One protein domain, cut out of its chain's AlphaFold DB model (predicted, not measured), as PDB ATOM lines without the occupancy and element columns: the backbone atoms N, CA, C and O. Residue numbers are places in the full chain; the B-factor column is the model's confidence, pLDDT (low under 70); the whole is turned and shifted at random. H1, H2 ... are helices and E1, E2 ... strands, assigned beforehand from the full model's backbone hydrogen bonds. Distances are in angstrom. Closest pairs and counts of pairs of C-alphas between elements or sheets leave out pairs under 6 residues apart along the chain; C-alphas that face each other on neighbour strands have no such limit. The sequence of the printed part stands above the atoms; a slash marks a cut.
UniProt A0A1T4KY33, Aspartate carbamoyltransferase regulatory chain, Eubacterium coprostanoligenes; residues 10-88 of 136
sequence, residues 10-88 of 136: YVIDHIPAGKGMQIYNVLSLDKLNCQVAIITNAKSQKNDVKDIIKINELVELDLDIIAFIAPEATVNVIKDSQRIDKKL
ATOM      1  N   TYR A  10     132.400 109.672 163.787       97.75
ATOM      2  CA  TYR A  10     132.727 110.947 163.145       97.75
ATOM      3  C   TYR A  10     132.699 110.872 161.622       97.75
ATOM      4  O   TYR A  10     133.184 109.919 161.016       97.75
ATOM      5  N   VAL A  11     132.196 111.937 160.995       97.38
ATOM      6  CA  VAL A  11     132.358 112.198 159.561       97.38
ATOM      7  C   VAL A  11     133.115 113.508 159.385       97.38
ATOM      8  O   VAL A  11     132.556 114.587 159.608       97.38
ATOM      9  N   ILE A  12     134.375 113.400 158.971       96.69
ATOM     10  CA  ILE A  12     135.223 114.520 158.570       96.69
ATOM     11  C   ILE A  12     135.011 114.726 157.070       96.69
ATOM     12  O   ILE A  12     135.421 113.908 156.249       96.69
ATOM     13  N   ASP A  13     134.317 115.800 156.721       94.94
ATOM     14  CA  ASP A  13     133.947 116.146 155.348       94.94
ATOM     15  C   ASP A  13     134.607 117.469 154.933       94.94
ATOM     16  O   ASP A  13     135.046 118.240 155.783       94.94
ATOM     17  N   HIS A  14     134.631 117.758 153.631       93.88
ATOM     18  CA  HIS A  14     135.247 118.955 153.044       93.88
ATOM     19  C   HIS A  14     136.757 119.058 153.282       93.88
ATOM     20  O   HIS A  14     137.296 120.158 153.323       93.88
ATOM     21  N   ILE A  15     137.445 117.923 153.400       95.25
ATOM     22  CA  ILE A  15     138.908 117.901 153.427       95.25
ATOM     23  C   ILE A  15     139.410 118.278 152.015       95.25
ATOM     24  O   ILE A  15     138.862 117.754 151.035       95.25
ATOM     25  N   PRO A  16     140.428 119.151 151.865       93.62
ATOM     26  CA  PRO A  16     141.067 119.393 150.576       93.62
ATOM     27  C   PRO A  16     141.492 118.080 149.908       93.62
ATOM     28  O   PRO A  16     142.002 117.170 150.565       93.62
ATOM     29  N   ALA A  17     141.311 117.983 148.593       93.75
ATOM     30  CA  ALA A  17     141.701 116.792 147.848       93.75
ATOM     31  C   ALA A  17     143.199 116.474 148.026       93.75
ATOM     32  O   ALA A  17     144.055 117.354 147.918       93.75
ATOM     33  N   GLY A  18     143.512 115.210 148.320       93.12
ATOM     34  CA  GLY A  18     144.875 114.734 148.564       93.12
ATOM     35  C   GLY A  18     145.373 114.914 150.004       93.12
ATOM     36  O   GLY A  18     146.481 114.476 150.317       93.12
ATOM     37  N   LYS A  19     144.580 115.520 150.898       94.62
ATOM     38  CA  LYS A  19     144.933 115.699 152.319       94.62
ATOM     39  C   LYS A  19     144.336 114.640 153.244       94.62
ATOM     40  O   LYS A  19     144.813 114.498 154.368       94.62
ATOM     41  N   GLY A  20     143.363 113.849 152.788       95.81
ATOM     42  CA  GLY A  20     142.709 112.829 153.613       95.81
ATOM     43  C   GLY A  20     143.692 111.803 154.184       95.81
ATOM     44  O   GLY A  20     143.669 111.526 155.380       95.81
ATOM     45  N   MET A  21     144.620 111.299 153.364       95.69
ATOM     46  CA  MET A  21     145.635 110.339 153.828       95.69
ATOM     47  C   MET A  21     146.605 110.951 154.847       95.69
ATOM     48  O   MET A  21     147.063 110.258 155.751       95.69
ATOM     49  N   GLN A  22     146.903 112.251 154.732       94.38
ATOM     50  CA  GLN A  22     147.733 112.949 155.713       94.38
ATOM     51  C   GLN A  22     147.036 112.969 157.082       94.38
ATOM     52  O   GLN A  22     147.653 112.606 158.078       94.38
ATOM     53  N   ILE A  23     145.748 113.329 157.120       95.75
ATOM     54  CA  ILE A  23     144.939 113.322 158.349       95.75
ATOM     55  C   ILE A  23     144.853 111.909 158.936       95.75
ATOM     56  O   ILE A  23     145.087 111.739 160.130       95.75
ATOM     57  N   TYR A  24     144.579 110.900 158.101       96.06
ATOM     58  CA  TYR A  24     144.492 109.498 158.521       96.06
ATOM     59  C   TYR A  24     145.755 109.030 159.264       96.06
ATOM     60  O   TYR A  24     145.657 108.456 160.347       96.06
ATOM     61  N   ASN A  25     146.935 109.335 158.713       94.31
ATOM     62  CA  ASN A  25     148.213 108.926 159.292       94.31
ATOM     63  C   ASN A  25     148.554 109.698 160.574       94.31
ATOM     64  O   ASN A  25     148.979 109.097 161.558       94.31
ATOM     65  N   VAL A  26     148.383 111.027 160.582       92.88
ATOM     66  CA  VAL A  26     148.758 111.856 161.744       92.88
ATOM     67  C   VAL A  26     147.850 111.566 162.942       92.88
ATOM     68  O   VAL A  26     148.335 111.488 164.066       92.88
ATOM     69  N   LEU A  27     146.558 111.318 162.706       94.19
ATOM     70  CA  LEU A  27     145.626 110.888 163.752       94.19
ATOM     71  C   LEU A  27     145.791 109.410 164.148       94.19
ATOM     72  O   LEU A  27     145.063 108.939 165.015       94.19
ATOM     73  N   SER A  28     146.729 108.673 163.533       94.81
ATOM     74  CA  SER A  28     146.940 107.235 163.766       94.81
ATOM     75  C   SER A  28     145.645 106.413 163.664       94.81
ATOM     76  O   SER A  28     145.400 105.523 164.483       94.81
ATOM     77  N   LEU A  29     144.790 106.720 162.680       96.00
ATOM     78  CA  LEU A  29     143.485 106.062 162.540       96.00
ATOM     79  C   LEU A  29     143.607 104.565 162.212       96.00
ATOM     80  O   LEU A  29     142.679 103.807 162.473       96.00
ATOM     81  N   ASP A  30     144.759 104.131 161.698       94.75
ATOM     82  CA  ASP A  30     145.119 102.727 161.480       94.75
ATOM     83  C   ASP A  30     145.237 101.907 162.772       94.75
ATOM     84  O   ASP A  30     145.155 100.681 162.727       94.75
ATOM     85  N   LYS A  31     145.418 102.568 163.922       95.44
ATOM     86  CA  LYS A  31     145.551 101.914 165.232       95.44
ATOM     87  C   LYS A  31     144.219 101.734 165.955       95.44
ATOM     88  O   LYS A  31     144.191 101.126 167.025       95.44
ATOM     89  N   LEU A  32     143.131 102.285 165.418       94.81
ATOM     90  CA  LEU A  32     141.807 102.149 166.011       94.81
ATOM     91  C   LEU A  32     141.251 100.748 165.750       94.81
ATOM     92  O   LEU A  32     141.382 100.204 164.657       94.81
ATOM     93  N   ASN A  33     140.569 100.179 166.743       94.25
ATOM     94  CA  ASN A  33     139.895  98.888 166.608       94.25
ATOM     95  C   ASN A  33     138.449  99.051 166.102       94.25
ATOM     96  O   ASN A  33     137.523  98.421 166.614       94.25
ATOM     97  N   CYS A  34     138.246  99.927 165.119       94.38
ATOM     98  CA  CYS A  34     136.939 100.208 164.538       94.38
ATOM     99  C   CYS A  34     137.024 100.418 163.030       94.38
ATOM    100  O   CYS A  34     138.099 100.522 162.438       94.38
ATOM    101  N   GLN A  35     135.863 100.455 162.381       95.19
ATOM    102  CA  GLN A  35     135.806 100.671 160.945       95.19
ATOM    103  C   GLN A  35     136.130 102.131 160.618       95.19
ATOM    104  O   GLN A  35     135.420 103.051 161.035       95.19
ATOM    105  N   VAL A  36     137.160 102.327 159.801       96.25
ATOM    106  CA  VAL A  36     137.510 103.622 159.219       96.25
ATOM    107  C   VAL A  36     137.409 103.520 157.703       96.25
ATOM    108  O   VAL A  36     137.952 102.604 157.091       96.25
ATOM    109  N   ALA A  37     136.702 104.464 157.087       95.69
ATOM    110  CA  ALA A  37     136.597 104.573 155.639       95.69
ATOM    111  C   ALA A  37     137.152 105.920 155.183       95.69
ATOM    112  O   ALA A  37     136.764 106.967 155.705       95.69
ATOM    113  N   ILE A  38     138.020 105.895 154.175       95.12
ATOM    114  CA  ILE A  38     138.530 107.089 153.509       95.12
ATOM    115  C   ILE A  38     138.076 107.112 152.055       95.12
ATOM    116  O   ILE A  38     138.090 106.097 151.359       95.12
ATOM    117  N   ILE A  39     137.669 108.289 151.595       94.94
ATOM    118  CA  ILE A  39     137.316 108.544 150.204       94.94
ATOM    119  C   ILE A  39     138.162 109.707 149.736       94.94
ATOM    120  O   ILE A  39     138.056 110.801 150.285       94.94
ATOM    121  N   THR A  40     138.970 109.479 148.711       94.62
ATOM    122  CA  THR A  40     139.779 110.529 148.094       94.62
ATOM    123  C   THR A  40     139.156 110.997 146.789       94.62
ATOM    124  O   THR A  40     138.628 110.172 146.039       94.62
ATOM    125  N   ASN A  41     139.272 112.288 146.479       93.56
ATOM    126  CA  ASN A  41     138.768 112.885 145.235       93.56
ATOM    127  C   ASN A  41     137.260 112.642 144.989       93.56
ATOM    128  O   ASN A  41     136.811 112.468 143.853       93.56
ATOM    129  N   ALA A  42     136.455 112.626 146.053       92.25
ATOM    130  CA  ALA A  42     135.001 112.591 145.957       92.25
ATOM    131  C   ALA A  42     134.484 113.865 145.280       92.25
ATOM    132  O   ALA A  42     134.951 114.963 145.580       92.25
ATOM    133  N   LYS A  43     133.472 113.744 144.412       88.69
ATOM    134  CA  LYS A  43     132.838 114.910 143.776       88.69
ATOM    135  C   LYS A  43     132.310 115.882 144.835       88.69
ATOM    136  O   LYS A  43     131.589 115.480 145.750       88.69
ATOM    137  N   SER A  44     132.632 117.162 144.678       82.94
ATOM    138  CA  SER A  44     132.201 118.238 145.569       82.94
ATOM    139  C   SER A  44     131.525 119.336 144.763       82.94
ATOM    140  O   SER A  44     132.064 119.781 143.761       82.94
ATOM    141  N   GLN A  45     130.370 119.825 145.219       78.25
ATOM    142  CA  GLN A  45     129.758 121.017 144.616       78.25
ATOM    143  C   GLN A  45     130.562 122.293 144.907       78.25
ATOM    144  O   GLN A  45     130.453 123.261 144.167       78.25
ATOM    145  N   LYS A  46     131.341 122.306 146.000       72.44
ATOM    146  CA  LYS A  46     132.035 123.501 146.498       72.44
ATOM    147  C   LYS A  46     133.492 123.609 146.026       72.44
ATOM    148  O   LYS A  46     133.948 124.716 145.787       72.44
ATOM    149  N   ASN A  47     134.201 122.483 145.911       62.34
ATOM    150  CA  ASN A  47     135.665 122.443 145.727       62.34
ATOM    151  C   ASN A  47     136.109 121.624 144.492       62.34
ATOM    152  O   ASN A  47     137.251 121.182 144.455       62.34
ATOM    153  N   ASP A  48     135.215 121.366 143.525       79.31
ATOM    154  CA  ASP A  48     135.324 120.360 142.443       79.31
ATOM    155  C   ASP A  48     135.481 118.912 142.951       79.31
ATOM    156  O   ASP A  48     134.653 118.036 142.667       79.31
ATOM    157  N   VAL A  49     136.487 118.666 143.788       91.88
ATOM    158  CA  VAL A  49     136.766 117.408 144.486       91.88
ATOM    159  C   VAL A  49     137.112 117.644 145.962       91.88
ATOM    160  O   VAL A  49     137.557 118.720 146.356       91.88
ATOM    161  N   LYS A  50     136.874 116.643 146.811       94.00
ATOM    162  CA  LYS A  50     137.203 116.657 148.244       94.00
ATOM    163  C   LYS A  50     137.565 115.268 148.751       94.00
ATOM    164  O   LYS A  50     137.156 114.271 148.156       94.00
ATOM    165  N   ASP A  51     138.246 115.212 149.884       96.00
ATOM    166  CA  ASP A  51     138.429 113.976 150.637       96.00
ATOM    167  C   ASP A  51     137.418 113.904 151.799       96.00
ATOM    168  O   ASP A  51     136.908 114.922 152.281       96.00
ATOM    169  N   ILE A  52     137.091 112.683 152.228       95.88
ATOM    170  CA  ILE A  52     136.158 112.392 153.324       95.88
ATOM    171  C   ILE A  52     136.740 111.259 154.166       95.88
ATOM    172  O   ILE A  52     137.212 110.265 153.613       95.88
ATOM    173  N   ILE A  53     136.650 111.373 155.489       97.38
ATOM    174  CA  ILE A  53     136.978 110.296 156.430       97.38
ATOM    175  C   ILE A  53     135.751 110.009 157.295       97.38
ATOM    176  O   ILE A  53     135.147 110.928 157.852       97.38
ATOM    177  N   LYS A  54     135.381 108.734 157.419       97.19
ATOM    178  CA  LYS A  54     134.368 108.252 158.363       97.19
ATOM    179  C   LYS A  54     135.023 107.325 159.381       97.19
ATOM    180  O   LYS A  54     135.750 106.421 158.982       97.19
ATOM    181  N   ILE A  55     134.732 107.532 160.659       97.25
ATOM    182  CA  ILE A  55     135.205 106.717 161.784       97.25
ATOM    183  C   ILE A  55     133.957 106.191 162.489       97.25
ATOM    184  O   ILE A  55     133.153 106.998 162.949       97.25
ATOM    185  N   ASN A  56     133.768 104.874 162.544       96.31
ATOM    186  CA  ASN A  56     132.576 104.242 163.125       96.31
ATOM    187  C   ASN A  56     132.753 103.919 164.620       96.31
ATOM    188  O   ASN A  56     132.394 102.835 165.072       96.31
ATOM    189  N   GLU A  57     133.357 104.844 165.367       96.19
ATOM    190  CA  GLU A  57     133.377 104.828 166.829       96.19
ATOM    191  C   GLU A  57     133.576 106.252 167.379       96.19
ATOM    192  O   GLU A  57     134.206 107.101 166.737       96.19
ATOM    193  N   LEU A  58     133.040 106.529 168.572       94.38
ATOM    194  CA  LEU A  58     133.265 107.781 169.301       94.38
ATOM    195  C   LEU A  58     134.596 107.716 170.065       94.38
ATOM    196  O   LEU A  58     134.628 107.492 171.272       94.38
ATOM    197  N   VAL A  59     135.689 107.899 169.332       93.94
ATOM    198  CA  VAL A  59     137.055 107.976 169.868       93.94
ATOM    199  C   VAL A  59     137.441 109.406 170.252       93.94
ATOM    200  O   VAL A  59     136.828 110.373 169.798       93.94
ATOM    201  N   GLU A  60     138.492 109.560 171.054       91.44
ATOM    202  CA  GLU A  60     139.112 110.869 171.254       91.44
ATOM    203  C   GLU A  60     139.790 111.313 169.950       91.44
ATOM    204  O   GLU A  60     140.676 110.636 169.430       91.44
ATOM    205  N   LEU A  61     139.323 112.430 169.391       91.75
ATOM    206  CA  LEU A  61     139.777 112.957 168.110       91.75
ATOM    207  C   LEU A  61     140.441 114.313 168.329       91.75
ATOM    208  O   LEU A  61     139.801 115.249 168.812       91.75
ATOM    209  N   ASP A  62     141.699 114.432 167.916       93.19
ATOM    210  CA  ASP A  62     142.422 115.696 167.957       93.19
ATOM    211  C   ASP A  62     141.945 116.613 166.816       93.19
ATOM    212  O   ASP A  62     142.269 116.437 165.635       93.19
ATOM    213  N   LEU A  63     141.116 117.592 167.179       94.75
ATOM    214  CA  LEU A  63     140.575 118.575 166.245       94.75
ATOM    215  C   LEU A  63     141.621 119.600 165.798       94.75
ATOM    216  O   LEU A  63     141.454 120.174 164.721       94.75
ATOM    217  N   ASP A  64     142.686 119.808 166.570       93.75
ATOM    218  CA  ASP A  64     143.748 120.764 166.254       93.75
ATOM    219  C   ASP A  64     144.572 120.259 165.063       93.75
ATOM    220  O   ASP A  64     144.886 121.030 164.150       93.75
ATOM    221  N   ILE A  65     144.820 118.944 164.998       92.81
ATOM    222  CA  ILE A  65     145.430 118.297 163.826       92.81
ATOM    223  C   ILE A  65     144.589 118.525 162.567       92.81
ATOM    224  O   ILE A  65     145.117 118.907 161.516       92.81
ATOM    225  N   ILE A  66     143.275 118.316 162.664       95.50
ATOM    226  CA  ILE A  66     142.361 118.497 161.530       95.50
ATOM    227  C   ILE A  66     142.323 119.972 161.125       95.50
ATOM    228  O   ILE A  66     142.452 120.277 159.942       95.50
ATOM    229  N   ALA A  67     142.203 120.881 162.093       94.75
ATOM    230  CA  ALA A  67     142.154 122.319 161.860       94.75
ATOM    231  C   ALA A  67     143.437 122.852 161.208       94.75
ATOM    232  O   ALA A  67     143.363 123.764 160.392       94.75
ATOM    233  N   PHE A  68     144.601 122.286 161.533       94.19
ATOM    234  CA  PHE A  68     145.864 122.656 160.899       94.19
ATOM    235  C   PHE A  68     145.964 122.169 159.446       94.19
ATOM    236  O   PHE A  68     146.383 122.927 158.572       94.19
ATOM    237  N   ILE A  69     145.593 120.912 159.171       93.00
ATOM    238  CA  ILE A  69     145.754 120.311 157.832       93.00
ATOM    239  C   ILE A  69     144.646 120.758 156.868       93.00
ATOM    240  O   ILE A  69     144.899 120.945 155.677       93.00
ATOM    241  N   ALA A  70     143.421 120.890 157.375       93.38
ATOM    242  CA  ALA A  70     142.214 121.176 156.610       93.38
ATOM    243  C   ALA A  70     141.301 122.155 157.381       93.38
ATOM    244  O   ALA A  70     140.261 121.744 157.907       93.38
ATOM    245  N   PRO A  71     141.665 123.449 157.463       92.44
ATOM    246  CA  PRO A  71     140.921 124.445 158.239       92.44
ATOM    247  C   PRO A  71     139.445 124.588 157.837       92.44
ATOM    248  O   PRO A  71     138.601 124.953 158.654       92.44
ATOM    249  N   GLU A  72     139.117 124.320 156.572       89.31
ATOM    250  CA  GLU A  72     137.763 124.391 156.023       89.31
ATOM    251  C   GLU A  72     136.945 123.104 156.195       89.31
ATOM    252  O   GLU A  72     135.763 123.077 155.822       89.31
ATOM    253  N   ALA A  73     137.559 122.040 156.725       94.69
ATOM    254  CA  ALA A  73     136.880 120.778 156.949       94.69
ATOM    255  C   ALA A  73     135.765 120.927 157.991       94.69
ATOM    256  O   ALA A  73     135.708 121.842 158.814       94.69
ATOM    257  N   THR A  74     134.837 119.984 157.957       94.94
ATOM    258  CA  THR A  74     133.726 119.909 158.899       94.94
ATOM    259  C   THR A  74     133.733 118.558 159.575       94.94
ATOM    260  O   THR A  74     133.668 117.542 158.887       94.94
ATOM    261  N   VAL A  75     133.735 118.543 160.905       97.50
ATOM    262  CA  VAL A  75     133.656 117.310 161.695       97.50
ATOM    263  C   VAL A  75     132.239 117.173 162.241       97.50
ATOM    264  O   VAL A  75     131.812 117.935 163.107       97.50
ATOM    265  N   ASN A  76     131.482 116.223 161.701       97.44
ATOM    266  CA  ASN A  76     130.131 115.909 162.156       97.44
ATOM    267  C   ASN A  76     130.196 114.726 163.123       97.44
ATOM    268  O   ASN A  76     130.801 113.707 162.793       97.44
ATOM    269  N   VAL A  77     129.552 114.851 164.281       97.56
ATOM    270  CA  VAL A  77     129.408 113.754 165.244       97.56
ATOM    271  C   VAL A  77     128.116 113.016 164.933       97.56
ATOM    272  O   VAL A  77     127.043 113.627 164.882       97.56
ATOM    273  N   ILE A  78     128.229 111.713 164.711       97.69
ATOM    274  CA  ILE A  78     127.110 110.820 164.438       97.69
ATOM    275  C   ILE A  78     126.867 109.961 165.675       97.69
ATOM    276  O   ILE A  78     127.810 109.412 166.242       97.69
ATOM    277  N   LYS A  79     125.610 109.860 166.097       96.94
ATOM    278  CA  LYS A  79     125.160 108.958 167.154       96.94
ATOM    279  C   LYS A  79     123.797 108.400 166.772       96.94
ATOM    280  O   LYS A  79     122.960 109.154 166.277       96.94
ATOM    281  N   ASP A  80     123.594 107.101 166.960       95.81
ATOM    282  CA  ASP A  80     122.366 106.395 166.569       95.81
ATOM    283  C   ASP A  80     121.980 106.665 165.094       95.81
ATOM    284  O   ASP A  80     120.824 106.916 164.749       95.81
ATOM    285  N   SER A  81     122.984 106.674 164.206       94.06
ATOM    286  CA  SER A  81     122.879 106.995 162.770       94.06
ATOM    287  C   SER A  81     122.387 108.413 162.437       94.06
ATOM    288  O   SER A  81     122.056 108.708 161.285       94.06
ATOM    289  N   GLN A  82     122.362 109.326 163.412       95.19
ATOM    290  CA  GLN A  82     121.946 110.716 163.227       95.19
ATOM    291  C   GLN A  82     123.074 111.688 163.558       95.19
ATOM    292  O   GLN A  82     123.870 111.475 164.470       95.19
ATOM    293  N   ARG A  83     123.141 112.806 162.826       96.56
ATOM    294  CA  ARG A  83     124.073 113.886 163.163       96.56
ATOM    295  C   ARG A  83     123.564 114.635 164.389       96.56
ATOM    296  O   ARG A  83     122.599 115.389 164.280       96.56
ATOM    297  N   ILE A  84     124.269 114.488 165.504       97.44
ATOM    298  CA  ILE A  84     123.929 115.138 166.775       97.44
ATOM    299  C   ILE A  84     124.701 116.439 167.014       97.44
ATOM    300  O   ILE A  84     124.233 117.295 167.755       97.44
ATOM    301  N   ASP A  85     125.870 116.600 166.391       96.38
ATOM    302  CA  ASP A  85     126.737 117.760 166.601       96.38
ATOM    303  C   ASP A  85     127.605 118.030 165.363       96.38
ATOM    304  O   ASP A  85     127.840 117.152 164.522       96.38
ATOM    305  N   LYS A  86     128.088 119.264 165.250       96.00
ATOM    306  CA  LYS A  86     129.071 119.697 164.262       96.00
ATOM    307  C   LYS A  86     130.153 120.486 164.991       96.00
ATOM    308  O   LYS A  86     129.928 121.629 165.385       96.00
ATOM    309  N   LYS A  87     131.339 119.891 165.130       93.69
ATOM    310  CA  LYS A  87     132.467 120.547 165.793       93.69
ATOM    311  C   LYS A  87     132.956 121.720 164.951       93.69
ATOM    312  O   LYS A  87     133.132 121.600 163.735       93.69
ATOM    313  N   LEU A  88     133.166 122.852 165.616       88.31
ATOM    314  CA  LEU A  88     133.830 124.007 165.033       88.31
ATOM    315  C   LEU A  88     135.340 123.766 165.082       88.31
ATOM    316  O   LEU A  88     135.872 123.462 166.146       88.31
TER     317      LEU A  88
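What this domain is: This is residues 10 to 88 of the 136 residues of the protein "Aspartate carbamoyltransferase regulatory chain" of Eubacterium coprostanoligenes (UniProt A0A1T4KY33). One strongly twisted sheet of five strands makes a wall, with two short helices, H1 and H2, over one face and the other face bare. H1 is over the E2 and E3 side, H2 is over E4 towards the other edge, and the two helices touch at a steep tilt. The printed part has 79 residues, with two named helices and five named strands in the order E1, H1, E2, E3, H2, E4, E5; the sheet runs E2, E3, E1, E4, E5, all antiparallel. The class is mixed, helices and strands. The whole is compact, with a radius of gyration of the C-alphas of 11.7 A, and rounded, spanning 30 by 25 by 21 A.

Where its parts are: E1 is residues 10 to 16, 17.3 A long, from C-alpha 10 at (132.727, 110.947, 163.145). H1 is residues 20 to 26, 10.2 A. E2 is residues 36 to 44, 20.7 A, and bends by 72 degrees at residue 41. E3 is residues 48 to 55, 23.7 A, ending with C-alpha 55 at (135.205, 106.717, 161.784). H2 is residues 63 to 69, 10.0 A. E4 is residues 74 to 79, 16.2 A. E5 is residues 82 to 87, 14.6 A, ending with C-alpha 87 at (132.467, 120.547, 165.793).

How they stand to each other: E2 and E5 are the edge strands. E1 and E3 are antiparallel, with N 12 and O 53 at 2.8 A. E1 and E4 are antiparallel, with N 74 and O 13 at 2.8 A. The hairpin E2 and E3 has N 39 and O 52 at 2.9 A, and the hairpin E4 and E5 has N 77 and O 85 at 2.9 A. H1 and H2 are on the same face. H1 lies over E3, stands up from the sheet at 44 degrees, and has a height over the sheet of 9.5 A; its closest C-alphas to E3 are those of Gly 20 and Asp 51, 5.3 A. H2 lies over E4 at a height over the sheet of 8.8 A, only just slantwise to the strands at 31 degrees to E4 on the local plane. H1 and H2 touch, opposite ways at a steep tilt of 57 degrees, the closest C-alphas being those of Ile 23 and Ile 66, 6.6 A. E1, H1, E2 and E3, H2, E4 are split strand-helix-strand units, two strands running the same way with another strand between them in the sheet and a helix linking them, each with a right-handed crossover. In H1 and H2 every O i to N i+4 pair is within hydrogen-bond range.

The domain as a whole: The C-alphas farthest apart, of Asn 33 and Gln 45, are 32.8 A apart. The printed part has no cut, and no link is long. Mean pLDDT of the printed part is 93.5; residue 47 alone is under 70.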